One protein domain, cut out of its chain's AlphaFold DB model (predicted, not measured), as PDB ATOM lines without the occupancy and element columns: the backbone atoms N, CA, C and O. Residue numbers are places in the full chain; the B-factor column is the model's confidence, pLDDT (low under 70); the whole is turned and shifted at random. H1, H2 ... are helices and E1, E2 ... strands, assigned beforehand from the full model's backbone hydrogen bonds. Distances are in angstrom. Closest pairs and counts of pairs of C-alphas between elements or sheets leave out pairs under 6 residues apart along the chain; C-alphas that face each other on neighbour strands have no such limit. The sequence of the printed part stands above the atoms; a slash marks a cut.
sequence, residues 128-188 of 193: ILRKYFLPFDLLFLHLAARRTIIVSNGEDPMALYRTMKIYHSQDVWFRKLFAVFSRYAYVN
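Overview. This is residues 128 to 188 of the 193 residues of the protein "N-acetylglucosaminylphosphatidylinositol deacetylase" of Perkinsus marinus (strain ATCC 50983 / TXsc) (UniProt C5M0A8). The printed part makes one long, loose loop: H1, H2 and H4 along one long side, E1 and H3 along the other, with the last printed residues, 182 to 188, folded back between the sides to meet E1. H3 and H4 form a helical hairpin at one end, and residues 142 to 147 stick out at the other. The printed part has 61 residues, with four named helices and one named strand in the order H1, H2, E1, H3, H4, and is mostly helix. It is only just loose, close to compact, with a radius of gyration of the C-alphas of 12.9 A, and elongated, spanning 40 by 22 by 14 A.

Along the chain. H1, residues 128 to 132, begins at C-alpha 128 (-28.330, -35.400, 76.183). H2, residues 134 to 143, is 14.4 A long. E1 is residues 148 to 151. H3, residues 159 to 166, measures 11.1 A. H4, residues 173 to 181, measures 12.3 A and ends at C-alpha 181 (-19.774, -29.470, 80.432).

Arrangement. H1 and H2 touch only at the corner by their tight link; their closest C-alphas, of Arg 130 and Asp 137, are 4.7 A apart. E1 pairs with no named strand, but its residues 150 to 151 pair antiparallel with residues 187 to 188. H3 and H4 touch at a shallow tilt of 13 degrees, opposite ways; their closest C-alphas, of Tyr 161 and Ala 179, are 6.0 A apart. H1 and H4 are close but not clearly touching, with the C-alphas of Tyr 132 and Phe 181 closest at 5.5 A. H2 and H4 are only just apart, their closest C-alphas at 8.3 A. In H1, H2, H3 and H4 every O i to N i+4 pair is within hydrogen-bond range.

Size, cuts and confidence. The two C-alphas farthest apart, of Ala 145 and His 168, are 40.2 A apart. The printed part has no cut, and no link is long. Residues 142 to 148 and 151 to 155 have pLDDT under 70; the mean of the printed part is 79.6.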
ATOM      1  N   ILE A 128     -29.717 -35.800  76.455       85.00
ATOM      2  CA  ILE A 128     -28.330 -35.400  76.183       85.00
ATOM      3  C   ILE A 128     -28.194 -33.891  75.928       85.00
ATOM      4  O   ILE A 128     -27.187 -33.301  76.309       85.00
ATOM      5  N   LEU A 129     -29.235 -33.265  75.364       82.81
ATOM      6  CA  LEU A 129     -29.282 -31.823  75.126       82.81
ATOM      7  C   LEU A 129     -29.218 -31.048  76.440       82.81
ATOM      8  O   LEU A 129     -28.318 -30.247  76.623       82.81
ATOM      9  N   ARG A 130     -30.089 -31.335  77.408       81.81
ATOM     10  CA  ARG A 130     -30.043 -30.697  78.731       81.81
ATOM     11  C   ARG A 130     -28.780 -31.066  79.494       81.81
ATOM     12  O   ARG A 130     -28.298 -30.271  80.289       81.81
ATOM     13  N   LYS A 131     -28.225 -32.258  79.252       83.94
ATOM     14  CA  LYS A 131     -26.992 -32.716  79.901       83.94
ATOM     15  C   LYS A 131     -25.780 -31.851  79.548       83.94
ATOM     16  O   LYS A 131     -24.973 -31.630  80.442       83.94
ATOM     17  N   TYR A 132     -25.671 -31.372  78.305       83.94
ATOM     18  CA  TYR A 132     -24.478 -30.661  77.814       83.94
ATOM     19  C   TYR A 132     -24.741 -29.267  77.228       83.94
ATOM     20  O   TYR A 132     -23.798 -28.552  76.900       83.94
ATOM     21  N   PHE A 133     -26.001 -28.859  77.094       82.00
ATOM     22  CA  PHE A 133     -26.392 -27.575  76.525       82.00
ATOM     23  C   PHE A 133     -27.156 -26.746  77.563       82.00
ATOM     24  O   PHE A 133     -28.388 -26.728  77.624       82.00
ATOM     25  N   LEU A 134     -26.380 -26.052  78.400       72.62
ATOM     26  CA  LEU A 134     -26.849 -25.287  79.561       72.62
ATOM     27  C   LEU A 134     -27.988 -24.289  79.268       72.62
ATOM     28  O   LEU A 134     -28.924 -24.251  80.064       72.62
ATOM     29  N   PRO A 135     -28.005 -23.531  78.147       73.94
ATOM     30  CA  PRO A 135     -29.115 -22.617  77.863       73.94
ATOM     31  C   PRO A 135     -30.478 -23.317  77.763       73.94
ATOM     32  O   PRO A 135     -31.487 -22.780  78.218       73.94
ATOM     33  N   PHE A 136     -30.515 -24.538  77.217       71.06
ATOM     34  CA  PHE A 136     -31.751 -25.325  77.148       71.06
ATOM     35  C   PHE A 136     -32.142 -25.885  78.514       71.06
ATOM     36  O   PHE A 136     -33.333 -26.028  78.785       71.06
ATOM     37  N   ASP A 137     -31.171 -26.201  79.376       75.62
ATOM     38  CA  ASP A 137     -31.491 -26.645  80.731       75.62
ATOM     39  C   ASP A 137     -32.071 -25.503  81.567       75.62
ATOM     40  O   ASP A 137     -33.066 -25.735  82.243       75.62
ATOM     41  N   LEU A 138     -31.548 -24.274  81.458       73.12
ATOM     42  CA  LEU A 138     -32.103 -23.100  82.147       73.12
ATOM     43  C   LEU A 138     -33.552 -22.830  81.726       73.12
ATOM     44  O   LEU A 138     -34.427 -22.726  82.584       73.12
ATOM     45  N   LEU A 139     -33.833 -22.804  80.417       75.12
ATOM     46  CA  LEU A 139     -35.200 -22.648  79.907       75.12
ATOM     47  C   LEU A 139     -36.131 -23.748  80.441       75.12
ATOM     48  O   LEU A 139     -37.244 -23.463  80.872       75.12
ATOM     49  N   PHE A 140     -35.671 -25.001  80.457       72.44
ATOM     50  CA  PHE A 140     -36.459 -26.113  80.984       72.44
ATOM     51  C   PHE A 140     -36.672 -26.008  82.501       72.44
ATOM     52  O   PHE A 140     -37.754 -26.323  82.990       72.44
ATOM     53  N   LEU A 141     -35.668 -25.548  83.249       72.88
ATOM     54  CA  LEU A 141     -35.736 -25.362  84.697       72.88
ATOM     55  C   LEU A 141     -36.791 -24.318  85.076       72.88
ATOM     56  O   LEU A 141     -37.554 -24.540  86.011       72.88
ATOM     57  N   HIS A 142     -36.881 -23.226  84.311       68.56
ATOM     58  CA  HIS A 142     -37.915 -22.202  84.482       68.56
ATOM     59  C   HIS A 142     -39.334 -22.727  84.221       68.56
ATOM     60  O   HIS A 142     -40.286 -22.251  84.834       68.56
ATOM     61  N   LEU A 143     -39.485 -23.708  83.328       69.75
ATOM     62  CA  LEU A 143     -40.780 -24.308  82.986       69.75
ATOM     63  C   LEU A 143     -41.171 -25.465  83.919       69.75
ATOM     64  O   LEU A 143     -42.351 -25.800  84.038       69.75
ATOM     65  N   ALA A 144     -40.200 -26.089  84.585       65.62
ATOM     66  CA  ALA A 144     -40.421 -27.234  85.455       65.62
ATOM     67  C   ALA A 144     -40.945 -26.799  86.835       65.62
ATOM     68  O   ALA A 144     -40.206 -26.718  87.815       65.62
ATOM     69  N   ALA A 145     -42.253 -26.565  86.941       54.06
ATOM     70  CA  ALA A 145     -42.903 -26.394  88.235       54.06
ATOM     71  C   ALA A 145     -42.863 -27.716  89.039       54.06
ATOM     72  O   ALA A 145     -43.233 -28.767  88.518       54.06
ATOM     73  N   ARG A 146     -42.493 -27.641  90.331       58.97
ATOM     74  CA  ARG A 146     -42.541 -28.726  91.348       58.97
ATOM     75  C   ARG A 146     -41.393 -29.748  91.364       58.97
ATOM     76  O   ARG A 146     -41.633 -30.937  91.565       58.97
ATOM     77  N   ARG A 147     -40.141 -29.316  91.212       67.88
ATOM     78  CA  ARG A 147     -38.975 -30.195  91.424       67.88
ATOM     79  C   ARG A 147     -37.994 -29.584  92.412       67.88
ATOM     80  O   ARG A 147     -37.745 -28.382  92.359       67.88
ATOM     81  N   THR A 148     -37.425 -30.414  93.282       65.56
ATOM     82  CA  THR A 148     -36.344 -29.983  94.169       65.56
ATOM     83  C   THR A 148     -35.055 -29.951  93.361       65.56
ATOM     84  O   THR A 148     -34.583 -30.966  92.845       65.56
ATOM     85  N   ILE A 149     -34.500 -28.755  93.207       72.25
ATOM     86  CA  ILE A 149     -33.260 -28.528  92.476       72.25
ATOM     87  C   ILE A 149     -32.165 -28.296  93.509       72.25
ATOM     88  O   ILE A 149     -32.232 -27.349  94.287       72.25
ATOM     89  N   ILE A 150     -31.163 -29.166  93.511       72.31
ATOM     90  CA  ILE A 150     -29.944 -28.991  94.290       72.31
ATOM     91  C   ILE A 150     -28.879 -28.429  93.358       72.31
ATOM     92  O   ILE A 150     -28.507 -29.059  92.368       72.31
ATOM     93  N   VAL A 151     -28.360 -27.252  93.693       68.50
ATOM     94  CA  VAL A 151     -27.152 -26.721  93.060       68.50
ATOM     95  C   VAL A 151     -25.960 -27.390  93.731       68.50
ATOM     96  O   VAL A 151     -25.672 -27.158  94.904       68.50
ATOM     97  N   SER A 152     -25.297 -28.279  93.003       67.44
ATOM     98  CA  SER A 152     -24.081 -28.928  93.472       67.44
ATOM     99  C   SER A 152     -22.897 -27.995  93.287       67.44
ATOM    100  O   SER A 152     -22.771 -27.330  92.265       67.44
ATOM    101  N   ASN A 153     -22.026 -27.960  94.294       63.19
ATOM    102  CA  ASN A 153     -20.826 -27.124  94.343       63.19
ATOM    103  C   ASN A 153     -21.055 -25.607  94.440       63.19
ATOM    104  O   ASN A 153     -20.066 -24.888  94.421       63.19
ATOM    105  N   GLY A 154     -22.300 -25.139  94.617       64.06
ATOM    106  CA  GLY A 154     -22.665 -23.773  95.032       64.06
ATOM    107  C   GLY A 154     -21.727 -22.661  94.541       64.06
ATOM    108  O   GLY A 154     -21.881 -22.162  93.430       64.06
ATOM    109  N   GLU A 155     -20.771 -22.288  95.397       64.19
ATOM    110  CA  GLU A 155     -19.823 -21.180  95.211       64.19
ATOM    111  C   GLU A 155     -18.549 -21.536  94.421       64.19
ATOM    112  O   GLU A 155     -17.910 -20.645  93.864       64.19
ATOM    113  N   ASP A 156     -18.172 -22.817  94.338       78.00
ATOM    114  CA  ASP A 156     -16.970 -23.279  93.632       78.00
ATOM    115  C   ASP A 156     -17.311 -24.314  92.547       78.00
ATOM    116  O   ASP A 156     -17.174 -25.523  92.755       78.00
ATOM    117  N   PRO A 157     -17.666 -23.859  91.333       74.06
ATOM    118  CA  PRO A 157     -17.891 -24.724  90.174       74.06
ATOM    119  C   PRO A 157     -16.710 -25.655  89.848       74.06
ATOM    120  O   PRO A 157     -16.879 -26.653  89.148       74.06
ATOM    121  N   MET A 158     -15.505 -25.341  90.331       82.44
ATOM    122  CA  MET A 158     -14.295 -26.114  90.075       82.44
ATOM    123  C   MET A 158     -13.996 -27.141  91.174       82.44
ATOM    124  O   MET A 158     -13.056 -27.926  91.022       82.44
ATOM    125  N   ALA A 159     -14.793 -27.191  92.248       86.12
ATOM    126  CA  ALA A 159     -14.610 -28.132  93.350       86.12
ATOM    127  C   ALA A 159     -14.569 -29.581  92.846       86.12
ATOM    128  O   ALA A 159     -13.600 -30.292  93.109       86.12
ATOM    129  N   LEU A 160     -15.540 -29.984  92.015       86.12
ATOM    130  CA  LEU A 160     -15.579 -31.323  91.419       86.12
ATOM    131  C   LEU A 160     -14.297 -31.641  90.639       86.12
ATOM    132  O   LEU A 160     -13.713 -32.711  90.802       86.12
ATOM    133  N   TYR A 161     -13.832 -30.707  89.811       87.06
ATOM    134  CA  TYR A 161     -12.605 -30.886  89.041       87.06
ATOM    135  C   TYR A 161     -11.384 -31.053  89.950       87.06
ATOM    136  O   TYR A 161     -10.605 -31.986  89.756       87.06
ATOM    137  N   ARG A 162     -11.237 -30.211  90.980       87.75
ATOM    138  CA  ARG A 162     -10.135 -30.305  91.950       87.75
ATOM    139  C   ARG A 162     -10.158 -31.630  92.702       87.75
ATOM    140  O   ARG A 162      -9.118 -32.276  92.785       87.75
ATOM    141  N   THR A 163     -11.324 -32.065  93.178       87.50
ATOM    142  CA  THR A 163     -11.479 -33.355  93.861       87.50
ATOM    143  C   THR A 163     -11.065 -34.506  92.954       87.50
ATOM    144  O   THR A 163     -10.320 -35.383  93.377       87.50
ATOM    145  N   MET A 164     -11.471 -34.496  91.684       86.38
ATOM    146  CA  MET A 164     -11.087 -35.552  90.744       86.38
ATOM    147  C   MET A 164      -9.585 -35.587  90.458       86.38
ATOM    148  O   MET A 164      -9.046 -36.680  90.316       86.38
ATOM    149  N   LYS A 165      -8.895 -34.437  90.429       87.38
ATOM    150  CA  LYS A 165      -7.433 -34.396  90.240       87.38
ATOM    151  C   LYS A 165      -6.654 -35.056  91.379       87.38
ATOM    152  O   LYS A 165      -5.526 -35.482  91.156       87.38
ATOM    153  N   ILE A 166      -7.230 -35.133  92.580       91.62
ATOM    154  CA  ILE A 166      -6.603 -35.813  93.726       91.62
ATOM    155  C   ILE A 166      -6.535 -37.326  93.476       91.62
ATOM    156  O   ILE A 166      -5.572 -37.981  93.870       91.62
ATOM    157  N   TYR A 167      -7.527 -37.895  92.787       88.12
ATOM    158  CA  TYR A 167      -7.619 -39.333  92.555       88.12
ATOM    159  C   TYR A 167      -7.116 -39.692  91.154       88.12
ATOM    160  O   TYR A 167      -7.787 -39.447  90.157       88.12
ATOM    161  N   HIS A 168      -5.959 -40.352  91.064       86.00
ATOM    162  CA  HIS A 168      -5.309 -40.675  89.783       86.00
ATOM    163  C   HIS A 168      -6.200 -41.481  88.815       86.00
ATOM    164  O   HIS A 168      -6.241 -41.195  87.622       86.00
ATOM    165  N   SER A 169      -6.981 -42.449  89.315       88.69
ATOM    166  CA  SER A 169      -7.956 -43.195  88.494       88.69
ATOM    167  C   SER A 169      -9.122 -42.329  88.004       88.69
ATOM    168  O   SER A 169      -9.862 -42.715  87.092       88.69
ATOM    169  N   GLN A 170      -9.306 -41.159  88.623       86.94
ATOM    170  CA  GLN A 170     -10.338 -40.206  88.273       86.94
ATOM    171  C   GLN A 170      -9.886 -39.136  87.270       86.94
ATOM    172  O   GLN A 170     -10.740 -38.611  86.554       86.94
ATOM    173  N   ASP A 171      -8.578 -38.897  87.118       87.12
ATOM    174  CA  ASP A 171      -7.986 -37.817  86.306       87.12
ATOM    175  C   ASP A 171      -7.934 -38.090  84.782       87.12
ATOM    176  O   ASP A 171      -7.003 -37.725  84.063       87.12
ATOM    177  N   VAL A 172      -8.977 -38.718  84.245       90.31
ATOM    178  CA  VAL A 172      -9.106 -39.079  82.822       90.31
ATOM    179  C   VAL A 172      -9.818 -37.985  82.020       90.31
ATOM    180  O   VAL A 172     -10.754 -37.347  82.504       90.31
ATOM    181  N   TRP A 173      -9.395 -37.766  80.769       91.69
ATOM    182  CA  TRP A 173      -9.831 -36.623  79.946       91.69
ATOM    183  C   TRP A 173     -11.356 -36.502  79.799       91.69
ATOM    184  O   TRP A 173     -11.902 -35.409  79.932       91.69
ATOM    185  N   PHE A 174     -12.075 -37.611  79.608       87.31
ATOM    186  CA  PHE A 174     -13.532 -37.583  79.446       87.31
ATOM    187  C   PHE A 174     -14.257 -37.186  80.740       87.31
ATOM    188  O   PHE A 174     -15.320 -36.570  80.690       87.31
ATOM    189  N   ARG A 175     -13.674 -37.481  81.910       88.56
ATOM    190  CA  ARG A 175     -14.235 -37.080  83.204       88.56
ATOM    191  C   ARG A 175     -13.986 -35.594  83.476       88.56
ATOM    192  O   ARG A 175     -14.852 -34.925  84.032       88.56
ATOM    193  N   LYS A 176     -12.863 -35.055  82.987       89.81
ATOM    194  CA  LYS A 176     -12.597 -33.605  82.964       89.81
ATOM    195  C   LYS A 176     -13.646 -32.876  82.124       89.81
ATOM    196  O   LYS A 176     -14.248 -31.926  82.608       89.81
ATOM    197  N   LEU A 177     -13.932 -33.372  80.916       87.62
ATOM    198  CA  LEU A 177     -15.006 -32.827  80.076       87.62
ATOM    199  C   LEU A 177     -16.370 -32.931  80.761       87.62
ATOM    200  O   LEU A 177     -17.126 -31.967  80.753       87.62
ATOM    201  N   PHE A 178     -16.679 -34.067  81.393       87.44
ATOM    202  CA  PHE A 178     -17.916 -34.213  82.156       87.44
ATOM    203  C   PHE A 178     -18.027 -33.156  83.259       87.44
ATOM    204  O   PHE A 178     -19.060 -32.511  83.356       87.44
ATOM    205  N   ALA A 179     -16.984 -32.928  84.057       86.56
ATOM    206  CA  ALA A 179     -17.060 -31.948  85.139       86.56
ATOM    207  C   ALA A 179     -17.217 -30.499  84.669       86.56
ATOM    208  O   ALA A 179     -17.740 -29.699  85.431       86.56
ATOM    209  N   VAL A 180     -16.780 -30.172  83.450       83.56
ATOM    210  CA  VAL A 180     -16.897 -28.818  82.885       83.56
ATOM    211  C   VAL A 180     -18.211 -28.620  82.127       83.56
ATOM    212  O   VAL A 180     -18.824 -27.561  82.209       83.56
ATOM    213  N   PHE A 181     -18.653 -29.622  81.365       83.50
ATOM    214  CA  PHE A 181     -19.774 -29.470  80.432       83.50
ATOM    215  C   PHE A 181     -21.076 -30.113  80.909       83.50
ATOM    216  O   PHE A 181     -22.135 -29.813  80.364       83.50
ATOM    217  N   SER A 182     -21.030 -31.016  81.888       87.12
ATOM    218  CA  SER A 182     -22.231 -31.704  82.362       87.12
ATOM    219  C   SER A 182     -23.020 -30.828  83.319       87.12
ATOM    220  O   SER A 182     -22.486 -30.385  84.336       87.12
ATOM    221  N   ARG A 183     -24.333 -30.710  83.095       86.69
ATOM    222  CA  ARG A 183     -25.244 -30.104  84.079       86.69
ATOM    223  C   ARG A 183     -25.091 -30.739  85.462       86.69
ATOM    224  O   ARG A 183     -25.152 -30.029  86.449       86.69
ATOM    225  N   TYR A 184     -24.844 -32.053  85.547       87.06
ATOM    226  CA  TYR A 184     -24.812 -32.795  86.814       87.06
ATOM    227  C   TYR A 184     -23.651 -32.384  87.728       87.06
ATOM    228  O   TYR A 184     -23.678 -32.677  88.922       87.06
ATOM    229  N   ALA A 185     -22.640 -31.694  87.190       85.00
ATOM    230  CA  ALA A 185     -21.578 -31.092  87.990       85.00
ATOM    231  C   ALA A 185     -22.057 -29.864  88.786       85.00
ATOM    232  O   ALA A 185     -21.445 -29.519  89.795       85.00
ATOM    233  N   TYR A 186     -23.152 -29.232  88.355       82.00
ATOM    234  CA  TYR A 186     -23.599 -27.926  88.843       82.00
ATOM    235  C   TYR A 186     -25.034 -27.947  89.367       82.00
ATOM    236  O   TYR A 186     -25.346 -27.328  90.374       82.00
ATOM    237  N   VAL A 187     -25.929 -28.660  88.691       83.25
ATOM    238  CA  VAL A 187     -27.366 -28.668  88.952       83.25
ATOM    239  C   VAL A 187     -27.880 -30.100  88.880       83.25
ATOM    240  O   VAL A 187     -27.858 -30.755  87.836       83.25
ATOM    241  N   ASN A 188     -28.389 -30.570  90.011       87.25
ATOM    242  CA  ASN A 188     -28.983 -31.882  90.179       87.25
ATOM    243  C   ASN A 188     -30.465 -31.724  90.508       87.25
ATOM    244  O   ASN A 188     -30.849 -31.059  91.467       87.25
TER     245      ASN A 188